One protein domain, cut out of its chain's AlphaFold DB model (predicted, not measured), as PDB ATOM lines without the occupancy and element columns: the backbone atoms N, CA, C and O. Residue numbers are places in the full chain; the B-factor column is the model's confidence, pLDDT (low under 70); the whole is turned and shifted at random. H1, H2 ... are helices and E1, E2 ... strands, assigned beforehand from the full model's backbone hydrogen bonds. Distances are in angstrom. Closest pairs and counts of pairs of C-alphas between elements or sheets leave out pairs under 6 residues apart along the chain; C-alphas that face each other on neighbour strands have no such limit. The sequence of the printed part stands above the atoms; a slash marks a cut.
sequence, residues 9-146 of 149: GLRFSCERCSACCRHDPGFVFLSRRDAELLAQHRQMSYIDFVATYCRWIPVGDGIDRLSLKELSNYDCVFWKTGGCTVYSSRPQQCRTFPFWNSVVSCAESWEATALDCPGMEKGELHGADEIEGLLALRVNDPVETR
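AT A GLANCE: This is residues 9 to 146 of the 149 residues of a protein of Treponema sp. GWC1_61_84 (UniProt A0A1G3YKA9). Two ends built of small elements are joined by a middle made mostly of loops, with the short helix H3 near the centre and the longest helix, H5, running along one side. One end holds the little strand pair E1 and E4 together with H4; the other holds H1 and H2, nearly square to each other, and the hairpin E2 and E3, whose strand E3 is paired briefly with the last printed residues. The printed part has 138 residues, with five named helices and four named strands in the order E1 H1 H2 E2 E3 H3 H4 E4 H5. Its class is mixed, helices and strands, with two separate antiparallel sheets of two strands each, E1 - E4 and E2 - E3, though under half of the residues, 61, are in named elements. The whole is compact, with a radius of gyration of the C-alphas of 15.2 A and spans of 40 by 36 by 25 A.

HOW THE PARTS SIT: E1, residues 10 to 12, is the antiparallel neighbour of E4, residues 124 to 126, at 138 degrees between directions; N 10 and O 126 are 2.9 A apart, within hydrogen-bond range. H1, residues 32 to 41, touches H2, residues 46 to 53, about perpendicular at 80 degrees, and their closest C-alphas, those of Ala 39 and Phe 49, are 5.4 A apart. E2, residues 54 to 58, and E3, residues 63 to 68, form a hairpin, antiparallel at 148 degrees; N 55 and O 67 are 2.8 A apart, within hydrogen-bond range. Residues 64 to 65 of E3 also pair antiparallel with residues 145 to 146. H3, residues 92 to 96, is close to H1 but not clearly touching, with the closest C-alphas, those of Asp 34 and Gln 92, 6.8 A apart. H4, residues 107 to 114, touches no helix. H5, residues 128 to 140, touches H3 with its residues 134 to 138 alone; the closest C-alphas, those of Thr 96 and Leu 134, are 6.3 A apart. Every O i to N i+4 pair is within hydrogen-bond range in H1, H2, H3 and H4, and 7 of 9 are in H5.

IN THESE COORDINATES: E1 begins at C-alpha 10, (16.820, 57.831, -32.585). H1 measures 14.3 A from first to last C-alpha, E2 13.3 A and E3 16.6 A. H3 begins at C-alpha 92, (8.074, 43.841, -22.949). H5 measures 18.3 A and ends at C-alpha 140, (17.664, 39.738, -19.226).

THE WHOLE: The two C-alphas farthest apart, those of Gly 62 and Gly 123, are 42.1 A apart. The printed part has no cut. The links from E1 to H1, 19 residues, and from E3 to H3, 23 residues, are long; within the second, residues 79 to 80 pair antiparallel with residues 83 to 84. The mean pLDDT of the printed part is 95.3, and no printed residue is under 70.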
ATOM      1  N   GLY A   9      21.544  58.704 -31.228       97.31
ATOM      2  CA  GLY A   9      20.169  58.431 -30.821       97.31
ATOM      3  C   GLY A   9      19.176  58.327 -31.980       97.31
ATOM      4  O   GLY A   9      19.507  58.513 -33.150       97.31
ATOM      5  N   LEU A  10      17.929  57.996 -31.641       98.25
ATOM      6  CA  LEU A  10      16.820  57.831 -32.585       98.25
ATOM      7  C   LEU A  10      15.563  58.516 -32.058       98.25
ATOM      8  O   LEU A  10      15.306  58.525 -30.854       98.25
ATOM      9  N   ARG A  11      14.759  59.085 -32.961       98.31
ATOM     10  CA  ARG A  11      13.505  59.747 -32.587       98.31
ATOM     11  C   ARG A  11      12.326  58.795 -32.661       98.31
ATOM     12  O   ARG A  11      12.097  58.163 -33.693       98.31
ATOM     13  N   PHE A  12      11.564  58.726 -31.576       98.00
ATOM     14  CA  PHE A  12      10.338  57.950 -31.534       98.00
ATOM     15  C   PHE A  12       9.344  58.512 -30.518       98.00
ATOM     16  O   PHE A  12       9.692  58.939 -29.421       98.00
ATOM     17  N   SER A  13       8.056  58.465 -30.850       96.62
ATOM     18  CA  SER A  13       6.978  58.618 -29.875       96.62
ATOM     19  C   SER A  13       5.766  57.793 -30.289       96.62
ATOM     20  O   SER A  13       5.245  57.918 -31.396       96.62
ATOM     21  N   CYS A  14       5.289  56.928 -29.392       93.12
ATOM     22  CA  CYS A  14       4.152  56.058 -29.680       93.12
ATOM     23  C   CYS A  14       2.854  56.869 -29.837       93.12
ATOM     24  O   CYS A  14       2.281  57.335 -28.855       93.12
ATOM     25  N   GLU A  15       2.311  56.921 -31.054       93.12
ATOM     26  CA  GLU A  15       1.039  57.606 -31.348       93.12
ATOM     27  C   GLU A  15      -0.211  56.782 -30.996       93.12
ATOM     28  O   GLU A  15      -1.335  57.163 -31.312       93.12
ATOM     29  N   ARG A  16      -0.039  55.613 -30.361       91.38
ATOM     30  CA  ARG A  16      -1.127  54.663 -30.043       91.38
ATOM     31  C   ARG A  16      -1.949  54.227 -31.269       91.38
ATOM     32  O   ARG A  16      -3.074  53.756 -31.123       91.38
ATOM     33  N   CYS A  17      -1.353  54.280 -32.460       91.75
ATOM     34  CA  CYS A  17      -1.979  53.886 -33.726       91.75
ATOM     35  C   CYS A  17      -2.305  52.383 -33.824       91.75
ATOM     36  O   CYS A  17      -3.108  51.974 -34.654       91.75
ATOM     37  N   SER A  18      -1.705  51.556 -32.960       91.44
ATOM     38  CA  SER A  18      -1.844  50.091 -32.942       91.44
ATOM     39  C   SER A  18      -1.300  49.361 -34.182       91.44
ATOM     40  O   SER A  18      -1.540  48.167 -34.308       91.44
ATOM     41  N   ALA A  19      -0.536  50.027 -35.057       88.88
ATOM     42  CA  ALA A  19       0.041  49.411 -36.258       88.88
ATOM     43  C   ALA A  19       0.964  48.218 -35.934       88.88
ATOM     44  O   ALA A  19       0.925  47.202 -36.608       88.88
ATOM     45  N   CYS A  20       1.719  48.277 -34.833       87.81
ATOM     46  CA  CYS A  20       2.674  47.228 -34.458       87.81
ATOM     47  C   CYS A  20       2.052  45.911 -33.944       87.81
ATOM     48  O   CYS A  20       2.792  44.984 -33.618       87.81
ATOM     49  N   CYS A  21       0.726  45.823 -33.783       84.81
ATOM     50  CA  CYS A  21       0.063  44.630 -33.240       84.81
ATOM     51  C   CYS A  21      -1.260  44.264 -33.932       84.81
ATOM     52  O   CYS A  21      -2.084  43.555 -33.340       84.81
ATOM     53  N   ARG A  22      -1.480  44.785 -35.146       89.81
ATOM     54  CA  ARG A  22      -2.716  44.635 -35.919       89.81
ATOM     55  C   ARG A  22      -2.430  44.478 -37.402       89.81
ATOM     56  O   ARG A  22      -1.402  44.947 -37.869       89.81
ATOM     57  N   HIS A  23      -3.413  43.928 -38.113       85.38
ATOM     58  CA  HIS A  23      -3.497  43.801 -39.576       85.38
ATOM     59  C   HIS A  23      -2.461  42.884 -40.236       85.38
ATOM     60  O   HIS A  23      -2.832  42.154 -41.154       85.38
ATOM     61  N   ASP A  24      -1.226  42.858 -39.742       86.38
ATOM     62  CA  ASP A  24      -0.148  42.052 -40.298       86.38
ATOM     63  C   ASP A  24       0.163  40.820 -39.441       86.38
ATOM     64  O   ASP A  24       0.081  40.865 -38.206       86.38
ATOM     65  N   PRO A  25       0.533  39.695 -40.076       88.81
ATOM     66  CA  PRO A  25       0.943  38.506 -39.354       88.81
ATOM     67  C   PRO A  25       2.225  38.779 -38.561       88.81
ATOM     68  O   PRO A  25       3.188  39.365 -39.052       88.81
ATOM     69  N   GLY A  26       2.267  38.286 -37.328       90.00
ATOM     70  CA  GLY A  26       3.422  38.442 -36.461       90.00
ATOM     71  C   GLY A  26       3.250  37.703 -35.144       90.00
ATOM     72  O   GLY A  26       2.194  37.142 -34.845       90.00
ATOM     73  N   PHE A  27       4.309  37.701 -34.339       94.38
ATOM     74  CA  PHE A  27       4.309  37.067 -33.025       94.38
ATOM     75  C   PHE A  27       4.613  38.093 -31.944       94.38
ATOM     76  O   PHE A  27       5.592  38.834 -32.033       94.38
ATOM     77  N   VAL A  28       3.802  38.087 -30.887       96.44
ATOM     78  CA  VAL A  28       4.092  38.815 -29.649       96.44
ATOM     79  C   VAL A  28       4.610  37.798 -28.648       96.44
ATOM     80  O   VAL A  28       3.838  37.189 -27.906       96.44
ATOM     81  N   PHE A  29       5.921  37.583 -28.673       97.12
ATOM     82  CA  PHE A  29       6.589  36.611 -27.825       97.12
ATOM     83  C   PHE A  29       6.651  37.094 -26.378       97.12
ATOM     84  O   PHE A  29       7.052  38.227 -26.102       97.12
ATOM     85  N   LEU A  30       6.336  36.204 -25.445       98.19
ATOM     86  CA  LEU A  30       6.269  36.503 -24.019       98.19
ATOM     87  C   LEU A  30       7.444  35.871 -23.283       98.19
ATOM     88  O   LEU A  30       7.802  34.724 -23.550       98.19
ATOM     89  N   SER A  31       8.030  36.604 -22.339       98.00
ATOM     90  CA  SER A  31       8.770  35.962 -21.254       98.00
ATOM     91  C   SER A  31       7.804  35.311 -20.259       98.00
ATOM     92  O   SER A  31       6.590  35.552 -20.282       98.00
ATOM     93  N   ARG A  32       8.351  34.525 -19.327       97.50
ATOM     94  CA  ARG A  32       7.572  33.997 -18.200       97.50
ATOM     95  C   ARG A  32       6.935  35.132 -17.396       97.50
ATOM     96  O   ARG A  32       5.753  35.080 -17.064       97.50
ATOM     97  N   ARG A  33       7.719  36.181 -17.138       97.19
ATOM     98  CA  ARG A  33       7.297  37.364 -16.390       97.19
ATOM     99  C   ARG A  33       6.195  38.136 -17.115       97.19
ATOM    100  O   ARG A  33       5.236  38.550 -16.469       97.19
ATOM    101  N   ASP A  34       6.303  38.309 -18.433       98.00
ATOM    102  CA  ASP A  34       5.257  38.946 -19.243       98.00
ATOM    103  C   ASP A  34       3.915  38.219 -19.070       98.00
ATOM    104  O   ASP A  34       2.886  38.841 -18.797       98.00
ATOM    105  N   ALA A  35       3.930  36.889 -19.204       98.19
ATOM    106  CA  ALA A  35       2.738  36.062 -19.072       98.19
ATOM    107  C   ALA A  35       2.156  36.105 -17.648       98.19
ATOM    108  O   ALA A  35       0.940  36.195 -17.495       98.19
ATOM    109  N   GLU A  36       2.991  36.113 -16.607       97.81
ATOM    110  CA  GLU A  36       2.543  36.252 -15.214       97.81
ATOM    111  C   GLU A  36       1.904  37.620 -14.934       97.81
ATOM    112  O   GLU A  36       0.838  37.679 -14.323       97.81
ATOM    113  N   LEU A  37       2.495  38.714 -15.423       97.62
ATOM    114  CA  LEU A  37       1.927  40.060 -15.277       97.62
ATOM    115  C   LEU A  37       0.576  40.189 -15.991       97.62
ATOM    116  O   LEU A  37      -0.369  40.766 -15.451       97.62
ATOM    117  N   LEU A  38       0.461  39.628 -17.196       98.12
ATOM    118  CA  LEU A  38      -0.796  39.621 -17.941       98.12
ATOM    119  C   LEU A  38      -1.853  38.721 -17.281       98.12
ATOM    120  O   LEU A  38      -3.025  39.101 -17.237       98.12
ATOM    121  N   ALA A  39      -1.453  37.573 -16.727       98.19
ATOM    122  CA  ALA A  39      -2.334  36.695 -15.961       98.19
ATOM    123  C   ALA A  39      -2.879  37.401 -14.713       98.19
ATOM    124  O   ALA A  39      -4.090  37.401 -14.491       98.19
ATOM    125  N   GLN A  40      -2.015  38.089 -13.956       97.50
ATOM    126  CA  GLN A  40      -2.411  38.907 -12.806       97.50
ATOM    127  C   GLN A  40      -3.390  40.013 -13.207       97.50
ATOM    128  O   GLN A  40      -4.428  40.174 -12.567       97.50
ATOM    129  N   HIS A  41      -3.115  40.727 -14.304       97.00
ATOM    130  CA  HIS A  41      -4.023  41.748 -14.832       97.00
ATOM    131  C   HIS A  41      -5.401  41.174 -15.206       97.00
ATOM    132  O   HIS A  41      -6.420  41.844 -15.054       97.00
ATOM    133  N   ARG A  42      -5.445  39.924 -15.680       96.38
ATOM    134  CA  ARG A  42      -6.682  39.193 -15.992       96.38
ATOM    135  C   ARG A  42      -7.299  38.471 -14.800       96.38
ATOM    136  O   ARG A  42      -8.361  37.885 -14.972       96.38
ATOM    137  N   GLN A  43      -6.673  38.532 -13.624       97.44
ATOM    138  CA  GLN A  43      -7.096  37.814 -12.420       97.44
ATOM    139  C   GLN A  43      -7.208  36.298 -12.657       97.44
ATOM    140  O   GLN A  43      -8.136  35.643 -12.192       97.44
ATOM    141  N   MET A  44      -6.255  35.745 -13.409       97.94
ATOM    142  CA  MET A  44      -6.185  34.329 -13.765       97.94
ATOM    143  C   MET A  44      -4.897  33.701 -13.240       97.94
ATOM    144  O   MET A  44      -3.901  34.390 -13.000       97.94
ATOM    145  N   SER A  45      -4.891  32.373 -13.111       98.31
ATOM    146  CA  SER A  45      -3.638  31.644 -12.928       98.31
ATOM    147  C   SER A  45      -2.780  31.740 -14.195       98.31
ATOM    148  O   SER A  45      -3.293  31.915 -15.304       98.31
ATOM    149  N   TYR A  46      -1.462  31.584 -14.050       98.06
ATOM    150  CA  TYR A  46      -0.554  31.525 -15.197       98.06
ATOM    151  C   TYR A  46      -0.970  30.432 -16.202       98.06
ATOM    152  O   TYR A  46      -0.971  30.662 -17.409       98.06
ATOM    153  N   ILE A  47      -1.351  29.247 -15.709       98.00
ATOM    154  CA  ILE A  47      -1.700  28.099 -16.557       98.00
ATOM    155  C   ILE A  47      -2.964  28.397 -17.371       98.00
ATOM    156  O   ILE A  47      -2.964  28.209 -18.590       98.00
ATOM    157  N   ASP A  48      -4.003  28.932 -16.725       98.50
ATOM    158  CA  ASP A  48      -5.253  29.293 -17.401       98.50
ATOM    159  C   ASP A  48      -5.033  30.424 -18.407       98.50
ATOM    160  O   ASP A  48      -5.602  30.414 -19.500       98.50
ATOM    161  N   PHE A  49      -4.172  31.387 -18.066       98.50
ATOM    162  CA  PHE A  49      -3.807  32.475 -18.962       98.50
ATOM    163  C   PHE A  49      -3.119  31.955 -20.227       98.50
ATOM    164  O   PHE A  49      -3.521  32.315 -21.336       98.50
ATOM    165  N   VAL A  50      -2.119  31.082 -20.079       98.31
ATOM    166  CA  VAL A  50      -1.407  30.493 -21.219       98.31
ATOM    167  C   VAL A  50      -2.354  29.687 -22.098       98.31
ATOM    168  O   VAL A  50      -2.350  29.874 -23.313       98.31
ATOM    169  N   ALA A  51      -3.214  28.852 -21.512       98.12
ATOM    170  CA  ALA A  51      -4.189  28.068 -22.269       98.12
ATOM    171  C   ALA A  51      -5.192  28.960 -23.032       98.12
ATOM    172  O   ALA A  51      -5.521  28.709 -24.200       98.12
ATOM    173  N   THR A  52      -5.648  30.037 -22.394       98.12
ATOM    174  CA  THR A  52      -6.687  30.918 -22.937       98.12
ATOM    175  C   THR A  52      -6.134  31.869 -23.997       98.12
ATOM    176  O   THR A  52      -6.665  31.924 -25.109       98.12
ATOM    177  N   TYR A  53      -5.040  32.575 -23.707       98.25
ATOM    178  CA  TYR A  53      -4.570  33.718 -24.502       98.25
ATOM    179  C   TYR A  53      -3.286  33.479 -25.290       98.25
ATOM    180  O   TYR A  53      -2.954  34.301 -26.144       98.25
ATOM    181  N   CYS A  54      -2.570  32.384 -25.039       98.38
ATOM    182  CA  CYS A  54      -1.268  32.142 -25.650       98.38
ATOM    183  C   CYS A  54      -1.260  30.898 -26.534       98.38
ATOM    184  O   CYS A  54      -2.097  30.002 -26.425       98.38
ATOM    185  N   ARG A  55      -0.278  30.837 -27.425       97.62
ATOM    186  CA  ARG A  55       0.042  29.671 -28.242       97.62
ATOM    187  C   ARG A  55       1.553  29.484 -28.297       97.62
ATOM    188  O   ARG A  55       2.315  30.436 -28.137       97.62
ATOM    189  N   TRP A  56       1.966  28.251 -28.529       97.81
ATOM    190  CA  TRP A  56       3.368  27.888 -28.690       97.81
ATOM    191  C   TRP A  56       3.717  27.874 -30.175       97.81
ATOM    192  O   TRP A  56       3.011  27.249 -30.964       97.81
ATOM    193  N   ILE A  57       4.764  28.607 -30.545       97.50
ATOM    194  CA  ILE A  57       5.220  28.773 -31.926       97.50
ATOM    195  C   ILE A  57       6.497  27.960 -32.124       97.50
ATOM    196  O   ILE A  57       7.481  28.264 -31.444       97.50
ATOM    197  N   PRO A  58       6.523  26.990 -33.053       96.50
ATOM    198  CA  PRO A  58       7.748  26.289 -33.415       96.50
ATOM    199  C   PRO A  58       8.745  27.260 -34.040       96.50
ATOM    200  O   PRO A  58       8.415  27.961 -34.995       96.50
ATOM    201  N   VAL A  59       9.969  27.302 -33.512       94.19
ATOM    202  CA  VAL A  59      11.037  28.182 -34.024       94.19
ATOM    203  C   VAL A  59      12.261  27.424 -34.540       94.19
ATOM    204  O   VAL A  59      13.262  28.047 -34.881       94.19
ATOM    205  N   GLY A  60      12.171  26.094 -34.624       92.56
ATOM    206  CA  GLY A  60      13.262  25.210 -35.039       92.56
ATOM    207  C   GLY A  60      13.921  24.483 -33.866       92.56
ATOM    208  O   GLY A  60      13.622  24.752 -32.705       92.56
ATOM    209  N   ASP A  61      14.781  23.513 -34.182       92.88
ATOM    210  CA  ASP A  61      15.604  22.754 -33.222       92.88
ATOM    211  C   ASP A  61      14.831  22.083 -32.069       92.88
ATOM    212  O   ASP A  61      15.347  21.902 -30.965       92.88
ATOM    213  N   GLY A  62      13.567  21.720 -32.313       94.69
ATOM    214  CA  GLY A  62      12.689  21.141 -31.292       94.69
ATOM    215  C   GLY A  62      12.328  22.122 -30.170       94.69
ATOM    216  O   GLY A  62      12.028  21.696 -29.054       94.69
ATOM    217  N   ILE A  63      12.382  23.431 -30.428       96.62
ATOM    218  CA  ILE A  63      12.045  24.483 -29.468       96.62
ATOM    219  C   ILE A  63      10.794  25.225 -29.940       96.62
ATOM    220  O   ILE A  63      10.722  25.705 -31.073       96.62
ATOM    221  N   ASP A  64       9.845  25.387 -29.020       97.81
ATOM    222  CA  ASP A  64       8.736  26.322 -29.175       97.81
ATOM    223  C   ASP A  64       8.961  27.571 -28.320       97.81
ATOM    224  O   ASP A  64       9.520  27.493 -27.220       97.81
ATOM    225  N   ARG A  65       8.438  28.711 -28.778       97.88
ATOM    226  CA  ARG A  65       8.359  29.972 -28.025       97.88
ATOM    227  C   ARG A  65       6.915  30.341 -27.703       97.88
ATOM    228  O   ARG A  65       6.032  30.186 -28.547       97.88
ATOM    229  N   LEU A  66       6.676  30.863 -26.503       98.44
ATOM    230  CA  LEU A  66       5.354  31.328 -26.087       98.44
ATOM    231  C   LEU A  66       5.018  32.671 -26.753       98.44
ATOM    232  O   LEU A  66       5.769  33.635 -26.614       98.44
ATOM    233  N   SER A  67       3.881  32.754 -27.444       98.25
ATOM    234  CA  SER A  67       3.351  33.987 -28.042       98.25
ATOM    235  C   SER A  67       1.903  34.210 -27.627       98.25
ATOM    236  O   SER A  67       1.157  33.250 -27.429       98.25
ATOM    237  N   LEU A  68       1.460  35.468 -27.581       98.00
ATOM    238  CA  LEU A  68       0.025  35.760 -27.595       98.00
ATOM    239  C   LEU A  68      -0.618  35.209 -28.870       98.00
ATOM    240  O   LEU A  68       0.024  35.131 -29.921       98.00
ATOM    241  N   LYS A  69      -1.893  34.840 -28.751       97.25
ATOM    242  CA  LYS A  69      -2.771  34.577 -29.888       97.25
ATOM    243  C   LYS A  69      -3.134  35.890 -30.583       97.25
ATOM    244  O   LYS A  69      -3.300  36.938 -29.953       97.25
ATOM    245  N   GLU A  70      -3.336  35.786 -31.876       95.31
ATOM    246  CA  GLU A  70      -4.022  36.737 -32.728       95.31
ATOM    247  C   GLU A  70      -5.409  36.202 -33.113       95.31
ATOM    248  O   GLU A  70      -5.702  35.008 -32.996       95.31
ATOM    249  N   LEU A  71      -6.284  37.106 -33.534       94.38
ATOM    250  CA  LEU A  71      -7.592  36.804 -34.102       94.38
ATOM    251  C   LEU A  71      -7.457  36.486 -35.600       94.38
ATOM    252  O   LEU A  71      -6.392  36.636 -36.195       94.38
ATOM    253  N   SER A  72      -8.554  36.083 -36.245       93.38
ATOM    254  CA  SER A  72      -8.556  35.735 -37.675       93.38
ATOM    255  C   SER A  72      -8.166  36.890 -38.608       93.38
ATOM    256  O   SER A  72      -7.835  36.648 -39.762       93.38
ATOM    257  N   ASN A  73      -8.222  38.134 -38.128       92.69
ATOM    258  CA  ASN A  73      -7.798  39.341 -38.839       92.69
ATOM    259  C   ASN A  73      -6.404  39.839 -38.405       92.69
ATOM    260  O   ASN A  73      -6.091  41.009 -38.608       92.69
ATOM    261  N   TYR A  74      -5.612  38.981 -37.754       94.12
ATOM    262  CA  TYR A  74      -4.278  39.268 -37.212       94.12
ATOM    263  C   TYR A  74      -4.216  40.306 -36.085       94.12
ATOM    264  O   TYR A  74      -3.136  40.610 -35.582       94.12
ATOM    265  N   ASP A  75      -5.356  40.803 -35.602       94.62
ATOM    266  CA  ASP A  75      -5.368  41.621 -34.392       94.62
ATOM    267  C   ASP A  75      -4.912  40.786 -33.191       94.62
ATOM    268  O   ASP A  75      -5.368  39.661 -32.981       94.62
ATOM    269  N   CYS A  76      -4.047  41.349 -32.349       95.62
ATOM    270  CA  CYS A  76      -3.717  40.740 -31.063       95.62
ATOM    271  C   CYS A  76      -4.993  40.437 -30.250       95.62
ATOM    272  O   CYS A  76      -5.896  41.270 -30.174       95.62
ATOM    273  N   VAL A  77      -5.037  39.298 -29.545       95.94
ATOM    274  CA  VAL A  77      -6.185  38.868 -28.713       95.94
ATOM    275  C   VAL A  77      -6.644  39.900 -27.667       95.94
ATOM    276  O   VAL A  77      -7.777  39.849 -27.187       95.94
ATOM    277  N   PHE A  78      -5.786  40.859 -27.301       96.12
ATOM    278  CA  PHE A  78      -6.120  41.933 -26.362       96.12
ATOM    279  C   PHE A  78      -6.546  43.249 -27.006       96.12
ATOM    280  O   PHE A  78      -6.840  44.200 -26.273       96.12
ATOM    281  N   TRP A  79      -6.602  43.334 -28.328       95.44
ATOM    282  CA  TRP A  79      -7.158  44.494 -29.002       95.44
ATOM    283  C   TRP A  79      -8.696  44.432 -28.993       95.44
ATOM    284  O   TRP A  79      -9.291  43.449 -29.430       95.44
ATOM    285  N   LYS A  80      -9.352  45.473 -28.464       93.06
ATOM    286  CA  LYS A  80     -10.812  45.668 -28.534       93.06
ATOM    287  C   LYS A  80     -11.148  47.147 -28.648       93.06
ATOM    288  O   LYS A  80     -10.489  47.980 -28.034       93.06
ATOM    289  N   THR A  81     -12.227  47.452 -29.367       87.19
ATOM    290  CA  THR A  81     -12.881  48.775 -29.363       87.19
ATOM    291  C   THR A  81     -11.893  49.934 -29.556       87.19
ATOM    292  O   THR A  81     -11.923  50.922 -28.830       87.19
ATOM    293  N   GLY A  82     -10.969  49.796 -30.512       87.38
ATOM    294  CA  GLY A  82     -10.009  50.852 -30.839       87.38
ATOM    295  C   GLY A  82      -8.724  50.871 -30.005       87.38
ATOM    296  O   GLY A  82      -7.910  51.766 -30.215       87.38
ATOM    297  N   GLY A  83      -8.482  49.916 -29.098       91.94
ATOM    298  CA  GLY A  83      -7.258  49.932 -28.293       91.94
ATOM    299  C   GLY A  83      -6.858  48.616 -27.629       91.94
ATOM    300  O   GLY A  83      -7.589  47.628 -27.592       91.94
ATOM    301  N   CYS A  84      -5.645  48.611 -27.073       93.62
ATOM    302  CA  CYS A  84      -5.136  47.495 -26.282       93.62
ATOM    303  C   CYS A  84      -5.785  47.497 -24.890       93.62
ATOM    304  O   CYS A  84      -5.522  48.378 -24.073       93.62
ATOM    305  N   THR A  85      -6.578  46.472 -24.588       95.00
ATOM    306  CA  THR A  85      -7.257  46.324 -23.286       95.00
ATOM    307  C   THR A  85      -6.307  46.070 -22.115       95.00
ATOM    308  O   THR A  85      -6.729  46.155 -20.970       95.00
ATOM    309  N   VAL A  86      -5.031  45.782 -22.391       95.06
ATOM    310  CA  VAL A  86      -3.974  45.558 -21.391       95.06
ATOM    311  C   VAL A  86      -2.842  46.581 -21.526       95.06
ATOM    312  O   VAL A  86      -1.698  46.280 -21.205       95.06
ATOM    313  N   TYR A  87      -3.118  47.797 -22.022       92.00
ATOM    314  CA  TYR A  87      -2.081  48.773 -22.401       92.00
ATOM    315  C   TYR A  87      -1.034  49.048 -21.299       92.00
ATOM    316  O   TYR A  87       0.166  49.124 -21.578       92.00
ATOM    317  N   SER A  88      -1.473  49.156 -20.040       92.19
ATOM    318  CA  SER A  88      -0.598  49.361 -18.875       92.19
ATOM    319  C   SER A  88       0.243  48.130 -18.531       92.19
ATOM    320  O   SER A  88       1.345  48.255 -18.009       92.19
ATOM    321  N   SER A  89      -0.240  46.937 -18.874       95.12
ATOM    322  CA  SER A  89       0.395  45.641 -18.600       95.12
ATOM    323  C   SER A  89       0.985  45.005 -19.860       95.12
ATOM    324  O   SER A  89       1.209  43.801 -19.890       95.12
ATOM    325  N   ARG A  90       1.220  45.803 -20.914       94.94
ATOM    326  CA  ARG A  90       1.775  45.318 -22.185       94.94
ATOM    327  C   ARG A  90       3.053  44.511 -21.951       94.94
ATOM    328  O   ARG A  90       3.872  44.960 -21.147       94.94
ATOM    329  N   PRO A  91       3.246  43.398 -22.677       96.12
ATOM    330  CA  PRO A  91       4.481  42.639 -22.583       96.12
ATOM    331  C   PRO A  91       5.657  43.480 -23.069       96.12
ATOM    332  O   PRO A  91       5.479  44.447 -23.823       96.12
ATOM    333  N   GLN A  92       6.860  43.094 -22.666       95.62
ATOM    334  CA  GLN A  92       8.074  43.841 -22.949       95.62
ATOM    335  C   GLN A  92       8.255  44.128 -24.440       95.62
ATOM    336  O   GLN A  92       8.493  45.275 -24.798       95.62
ATOM    337  N   GLN A  93       8.026  43.139 -25.313       95.56
ATOM    338  CA  GLN A  93       8.105  43.329 -26.765       95.56
ATOM    339  C   GLN A  93       7.196  44.476 -27.247       95.56
ATOM    340  O   GLN A  93       7.618  45.313 -28.038       95.56
ATOM    341  N   CYS A  94       5.969  44.588 -26.731       95.12
ATOM    342  CA  CYS A  94       5.066  45.685 -27.090       95.12
ATOM    343  C   CYS A  94       5.465  47.036 -26.473       95.12
ATOM    344  O   CYS A  94       5.065  48.074 -26.998       95.12
ATOM    345  N   ARG A  95       6.172  47.042 -25.334       94.06
ATOM    346  CA  ARG A  95       6.625  48.272 -24.663       94.06
ATOM    347  C   ARG A  95       7.890  48.844 -25.290       94.06
ATOM    348  O   ARG A  95       8.028  50.058 -25.306       94.06
ATOM    349  N   THR A  96       8.781  47.985 -25.775       95.44
ATOM    350  CA  THR A  96      10.085  48.391 -26.307       95.44
ATOM    351  C   THR A  96      10.083  48.631 -27.808       95.44
ATOM    352  O   THR A  96      11.110  49.029 -28.334       95.44
ATOM    353  N   PHE A  97       8.970  48.417 -28.518       95.50
ATOM    354  CA  PHE A  97       8.871  48.824 -29.922       95.50
ATOM    355  C   PHE A  97       9.116  50.342 -30.054       95.50
ATOM    356  O   PHE A  97       8.505  51.090 -29.285       95.50
ATOM    357  N   PRO A  98       9.937  50.811 -31.017       96.06
ATOM    358  CA  PRO A  98      10.580  50.082 -32.121       96.06
ATOM    359  C   PRO A  98      12.004  49.588 -31.815       96.06
ATOM    360  O   PRO A  98      12.666  49.057 -32.697       96.06
ATOM    361  N   PHE A  99      12.500  49.728 -30.588       96.94
ATOM    362  CA  PHE A  99      13.850  49.339 -30.155       96.94
ATOM    363  C   PHE A  99      14.000  47.820 -29.975       96.94
ATOM    364  O   PHE A  99      14.335  47.302 -28.909       96.94
ATOM    365  N   TRP A 100      13.709  47.073 -31.036       95.19
ATOM    366  CA  TRP A 100      13.948  45.639 -31.144       95.19
ATOM    367  C   TRP A 100      15.247  45.393 -31.902       95.19
ATOM    368  O   TRP A 100      15.521  46.090 -32.874       95.19
ATOM    369  N   ASN A 101      15.999  44.347 -31.541       93.88
ATOM    370  CA  ASN A 101      17.260  44.001 -32.218       93.88
ATOM    371  C   ASN A 101      17.138  43.914 -33.750       93.88
ATOM    372  O   ASN A 101      18.078  44.269 -34.445       93.88
ATOM    373  N   SER A 102      15.998  43.451 -34.273       93.62
ATOM    374  CA  SER A 102      15.746  43.339 -35.717       93.62
ATOM    375  C   SER A 102      15.445  44.667 -36.410       93.62
ATOM    376  O   SER A 102      15.537  44.744 -37.624       93.62
ATOM    377  N   VAL A 103      15.023  45.682 -35.656       96.12
ATOM    378  CA  VAL A 103      14.672  47.004 -36.185       96.12
ATOM    379  C   VAL A 103      15.883  47.928 -36.097       96.12
ATOM    380  O   VAL A 103      16.198  48.619 -37.055       96.12
ATOM    381  N   VAL A 104      16.622  47.886 -34.983       96.50
ATOM    382  CA  VAL A 104      17.838  48.695 -34.781       96.50
ATOM    383  C   VAL A 104      19.123  47.973 -35.207       96.50
ATOM    384  O   VAL A 104      20.216  48.344 -34.785       96.50
ATOM    385  N   SER A 105      19.038  46.928 -36.031       94.62
ATOM    386  CA  SER A 105      20.227  46.221 -36.528       94.62
ATOM    387  C   SER A 105      21.066  47.072 -37.480       94.62
ATOM    388  O   SER A 105      22.295  46.992 -37.456       94.62
ATOM    389  N   CYS A 106      20.413  47.879 -38.315       96.19
ATOM    390  CA  CYS A 106      21.035  48.814 -39.247       96.19
ATOM    391  C   CYS A 106      20.042  49.922 -39.633       96.19
ATOM    392  O   CYS A 106      18.845  49.802 -39.358       96.19
ATOM    393  N   ALA A 107      20.546  50.988 -40.261       96.56
ATOM    394  CA  ALA A 107      19.733  52.134 -40.669       96.56
ATOM    395  C   ALA A 107      18.613  51.714 -41.632       96.56
ATOM    396  O   ALA A 107      17.473  52.133 -41.476       96.56
ATOM    397  N   GLU A 108      18.901  50.788 -42.546       97.19
ATOM    398  CA  GLU A 108      17.940  50.303 -43.534       97.19
ATOM    399  C   GLU A 108      16.757  49.567 -42.881       97.19
ATOM    400  O   GLU A 108      15.613  49.730 -43.297       97.19
ATOM    401  N   SER A 109      17.000  48.766 -41.833       97.06
ATOM    402  CA  SER A 109      15.926  48.091 -41.082       97.06
ATOM    403  C   SER A 109      15.051  49.078 -40.312       97.06
ATOM    404  O   SER A 109      13.833  48.892 -40.213       97.06
ATOM    405  N   TRP A 110      15.668  50.130 -39.779       97.75
ATOM    406  CA  TRP A 110      14.973  51.188 -39.065       97.75
ATOM    407  C   TRP A 110      14.091  52.009 -40.011       97.75
ATOM    408  O   TRP A 110      12.893  52.134 -39.761       97.75
ATOM    409  N   GLU A 111      14.646  52.463 -41.139       97.25
ATOM    410  CA  GLU A 111      13.924  53.177 -42.198       97.25
ATOM    411  C   GLU A 111      12.759  52.347 -42.750       97.25
ATOM    412  O   GLU A 111      11.649  52.857 -42.886       97.25
ATOM    413  N   ALA A 112      12.975  51.050 -43.001       96.75
ATOM    414  CA  ALA A 112      11.919  50.156 -43.467       96.75
ATOM    415  C   ALA A 112      10.767  50.044 -42.455       96.75
ATOM    416  O   ALA A 112       9.605  50.104 -42.840       96.75
ATOM    417  N   THR A 113      11.074  49.935 -41.159       95.88
ATOM    418  CA  THR A 113      10.043  49.867 -40.105       95.88
ATOM    419  C   THR A 113       9.321  51.210 -39.932       95.88
ATOM    420  O   THR A 113       8.129  51.243 -39.613       95.88
ATOM    421  N   ALA A 114      10.015  52.327 -40.172       96.56
ATOM    422  CA  ALA A 114       9.438  53.665 -40.095       96.56
ATOM    423  C   ALA A 114       8.350  53.913 -41.154       96.56
ATOM    424  O   ALA A 114       7.466  54.734 -40.917       96.56
ATOM    425  N   LEU A 115       8.355  53.175 -42.273       95.19
ATOM    426  CA  LEU A 115       7.301  53.253 -43.294       95.19
ATOM    427  C   LEU A 115       5.919  52.873 -42.745       95.19
ATOM    428  O   LEU A 115       4.921  53.494 -43.114       95.19
ATOM    429  N   ASP A 116       5.869  51.901 -41.833       93.06
ATOM    430  CA  ASP A 116       4.621  51.371 -41.270       93.06
ATOM    431  C   ASP A 116       4.297  51.957 -39.888       93.06
ATOM    432  O   ASP A 116       3.179  51.820 -39.373       93.06
ATOM    433  N   CYS A 117       5.264  52.628 -39.254       95.25
ATOM    434  CA  CYS A 117       5.070  53.250 -37.955       95.25
ATOM    435  C   CYS A 117       5.001  54.773 -38.060       95.25
ATOM    436  O   CYS A 117       6.038  55.434 -38.137       95.25
ATOM    437  N   PRO A 118       3.812  55.375 -37.872       95.31
ATOM    438  CA  PRO A 118       3.703  56.816 -37.899       95.31
ATOM    439  C   PRO A 118       4.394  57.464 -36.707       95.31
ATOM    440  O   PRO A 118       4.403  58.665 -36.701       95.31
ATOM    441  N   GLY A 119       4.917  56.755 -35.699       96.12
ATOM    442  CA  GLY A 119       5.603  57.356 -34.546       96.12
ATOM    443  C   GLY A 119       7.130  57.406 -34.653       96.12
ATOM    444  O   GLY A 119       7.766  58.016 -33.795       96.12
ATOM    445  N   MET A 120       7.720  56.745 -35.652       97.44
ATOM    446  CA  MET A 120       9.169  56.750 -35.887       97.44
ATOM    447  C   MET A 120       9.602  58.042 -36.593       97.44
ATOM    448  O   MET A 120       8.776  58.730 -37.191       97.44
ATOM    449  N   GLU A 121      10.886  58.393 -36.474       96.31
ATOM    450  CA  GLU A 121      11.502  59.612 -37.039       96.31
ATOM    451  C   GLU A 121      10.992  60.947 -36.474       96.31
ATOM    452  O   GLU A 121      11.332  62.027 -36.962       96.31
ATOM    453  N   LYS A 122      10.200  60.920 -35.400       94.88
ATOM    454  CA  LYS A 122       9.710  62.133 -34.734       94.88
ATOM    455  C   LYS A 122       9.473  61.926 -33.248       94.88
ATOM    456  O   LYS A 122       9.551  60.818 -32.729       94.88
ATOM    457  N   GLY A 123       9.154  63.028 -32.577       95.06
ATOM    458  CA  GLY A 123       8.925  63.045 -31.141       95.06
ATOM    459  C   GLY A 123      10.229  63.060 -30.348       95.06
ATOM    460  O   GLY A 123      11.211  63.698 -30.755       95.06
ATOM    461  N   GLU A 124      10.199  62.403 -29.193       97.38
ATOM    462  CA  GLU A 124      11.300  62.347 -28.229       97.38
ATOM    463  C   GLU A 124      12.558  61.713 -28.834       97.38
ATOM    464  O   GLU A 124      12.487  60.812 -29.669       97.38
ATOM    465  N   LEU A 125      13.722  62.237 -28.441       98.19
ATOM    466  CA  LEU A 125      15.018  61.685 -28.825       98.19
ATOM    467  C   LEU A 125      15.450  60.680 -27.759       98.19
ATOM    468  O   LEU A 125      15.677  61.072 -26.616       98.19
ATOM    469  N   HIS A 126      15.600  59.422 -28.158       98.06
ATOM    470  CA  HIS A 126      16.128  58.354 -27.319       98.06
ATOM    471  C   HIS A 126      17.625  58.203 -27.589       98.06
ATOM    472  O   HIS A 126      18.032  57.929 -28.720       98.06
ATOM    473  N   GLY A 127      18.448  58.423 -26.564       98.00
ATOM    474  CA  GLY A 127      19.907  58.344 -26.679       98.00
ATOM    475  C   GLY A 127      20.412  56.904 -26.806       98.00
ATOM    476  O   GLY A 127      19.712  55.959 -26.438       98.00
ATOM    477  N   ALA A 128      21.649  56.726 -27.277       97.19
ATOM    478  CA  ALA A 128      22.240  55.399 -27.468       97.19
ATOM    479  C   ALA A 128      22.194  54.531 -26.195       97.19
ATOM    480  O   ALA A 128      21.732  53.396 -26.258       97.19
ATOM    481  N   ASP A 129      22.570  55.073 -25.031       97.19
ATOM    482  CA  ASP A 129      22.556  54.336 -23.755       97.19
ATOM    483  C   ASP A 129      21.150  53.858 -23.352       97.19
ATOM    484  O   ASP A 129      20.983  52.765 -22.806       97.19
ATOM    485  N   GLU A 130      20.121  54.658 -23.640       97.50
ATOM    486  CA  GLU A 130      18.729  54.276 -23.399       97.50
ATOM    487  C   GLU A 130      18.315  53.127 -24.322       97.50
ATOM    488  O   GLU A 130      17.744  52.135 -23.862       97.50
ATOM    489  N   ILE A 131      18.656  53.229 -25.611       97.25
ATOM    490  CA  ILE A 131      18.390  52.188 -26.609       97.25
ATOM    491  C   ILE A 131      19.074  50.879 -26.194       97.25
ATOM    492  O   ILE A 131      18.420  49.836 -26.174       97.25
ATOM    493  N   GLU A 132      20.345  50.915 -25.780       96.12
ATOM    494  CA  GLU A 132      21.044  49.735 -25.249       96.12
ATOM    495  C   GLU A 132      20.327  49.136 -24.037       96.12
ATOM    496  O   GLU A 132      20.159  47.917 -23.952       96.12
ATOM    497  N   GLY A 133      19.862  49.983 -23.113       96.75
ATOM    498  CA  GLY A 133      19.085  49.555 -21.953       96.75
ATOM    499  C   GLY A 133      17.813  48.807 -22.355       96.75
ATOM    500  O   GLY A 133      17.544  47.722 -21.835       96.75
ATOM    501  N   LEU A 134      17.061  49.338 -23.323       95.75
ATOM    502  CA  LEU A 134      15.837  48.719 -23.845       95.75
ATOM    503  C   LEU A 134      16.116  47.388 -24.557       95.75
ATOM    504  O   LEU A 134      15.361  46.428 -24.373       95.75
ATOM    505  N   LEU A 135      17.210  47.294 -25.316       94.31
ATOM    506  CA  LEU A 135      17.640  46.049 -25.960       94.31
ATOM    507  C   LEU A 135      18.045  44.989 -24.926       94.31
ATOM    508  O   LEU A 135      17.668  43.817 -25.047       94.31
ATOM    509  N   ALA A 136      18.758  45.402 -23.877       94.81
ATOM    510  CA  ALA A 136      19.207  44.524 -22.804       94.81
ATOM    511  C   ALA A 136      18.042  43.923 -22.006       94.81
ATOM    512  O   ALA A 136      18.157  42.795 -21.521       94.81
ATOM    513  N   LEU A 137      16.891  44.603 -21.920       92.69
ATOM    514  CA  LEU A 137      15.707  44.054 -21.252       92.69
ATOM    515  C   LEU A 137      15.327  42.676 -21.809       92.69
ATOM    516  O   LEU A 137      14.962  41.785 -21.044       92.69
ATOM    517  N   ARG A 138      15.407  42.457 -23.131       85.62
ATOM    518  CA  ARG A 138      15.019  41.164 -23.734       85.62
ATOM    519  C   ARG A 138      16.058  40.075 -23.522       85.62
ATOM    520  O   ARG A 138      15.703  38.900 -23.495       85.62
ATOM    521  N   VAL A 139      17.317  40.462 -23.365       86.88
ATOM    522  CA  VAL A 139      18.392  39.539 -22.992       86.88
ATOM    523  C   VAL A 139      18.206  39.077 -21.545       86.88
ATOM    524  O   VAL A 139      18.337  37.890 -21.260       86.88
ATOM    525  N   ASN A 140      17.838  40.001 -20.655       90.56
ATOM    526  CA  ASN A 140      17.664  39.738 -19.226       90.56
ATOM    527  C   ASN A 140      16.339  39.037 -18.885       90.56
ATOM    528  O   ASN A 140      16.266  38.335 -17.880       90.56
ATOM    529  N   ASP A 141      15.303  39.217 -19.710       92.94
ATOM    530  CA  ASP A 141      14.002  38.554 -19.583       92.94
ATOM    531  C   ASP A 141      13.652  37.805 -20.887       92.94
ATOM    532  O   ASP A 141      12.884  38.298 -21.734       92.94
ATOM    533  N   PRO A 142      14.293  36.640 -21.114       93.44
ATOM    534  CA  PRO A 142      14.201  35.920 -22.374       93.44
ATOM    535  C   PRO A 142      12.801  35.349 -22.614       93.44
ATOM    536  O   PRO A 142      12.008  35.139 -21.695       93.44
ATOM    537  N   VAL A 143      12.509  35.062 -23.887       96.06
ATOM    538  CA  VAL A 143      11.250  34.415 -24.289       96.06
ATOM    539  C   VAL A 143      11.082  33.094 -23.555       96.06
ATOM    540  O   VAL A 143      12.018  32.295 -23.495       96.06
ATOM    541  N   GLU A 144       9.878  32.828 -23.062       97.38
ATOM    542  CA  GLU A 144       9.562  31.525 -22.505       97.38
ATOM    543  C   GLU A 144       9.592  30.468 -23.611       97.38
ATOM    544  O   GLU A 144       8.999  30.624 -24.684       97.38
ATOM    545  N   THR A 145      10.321  29.387 -23.344       97.00
ATOM    546  CA  THR A 145      10.531  28.296 -24.292       97.00
ATOM    547  C   THR A 145      10.138  26.966 -23.683       97.00
ATOM    548  O   THR A 145      10.203  26.768 -22.470       97.00
ATOM    549  N   ARG A 146       9.765  26.024 -24.546       96.00
ATOM    550  CA  ARG A 146       9.639  24.611 -24.183       96.00
ATOM    551  C   ARG A 146      10.316  23.750 -25.237       96.00
ATOM    552  O   ARG A 146      10.352  24.117 -26.410       96.00
TER     553      ARG A 146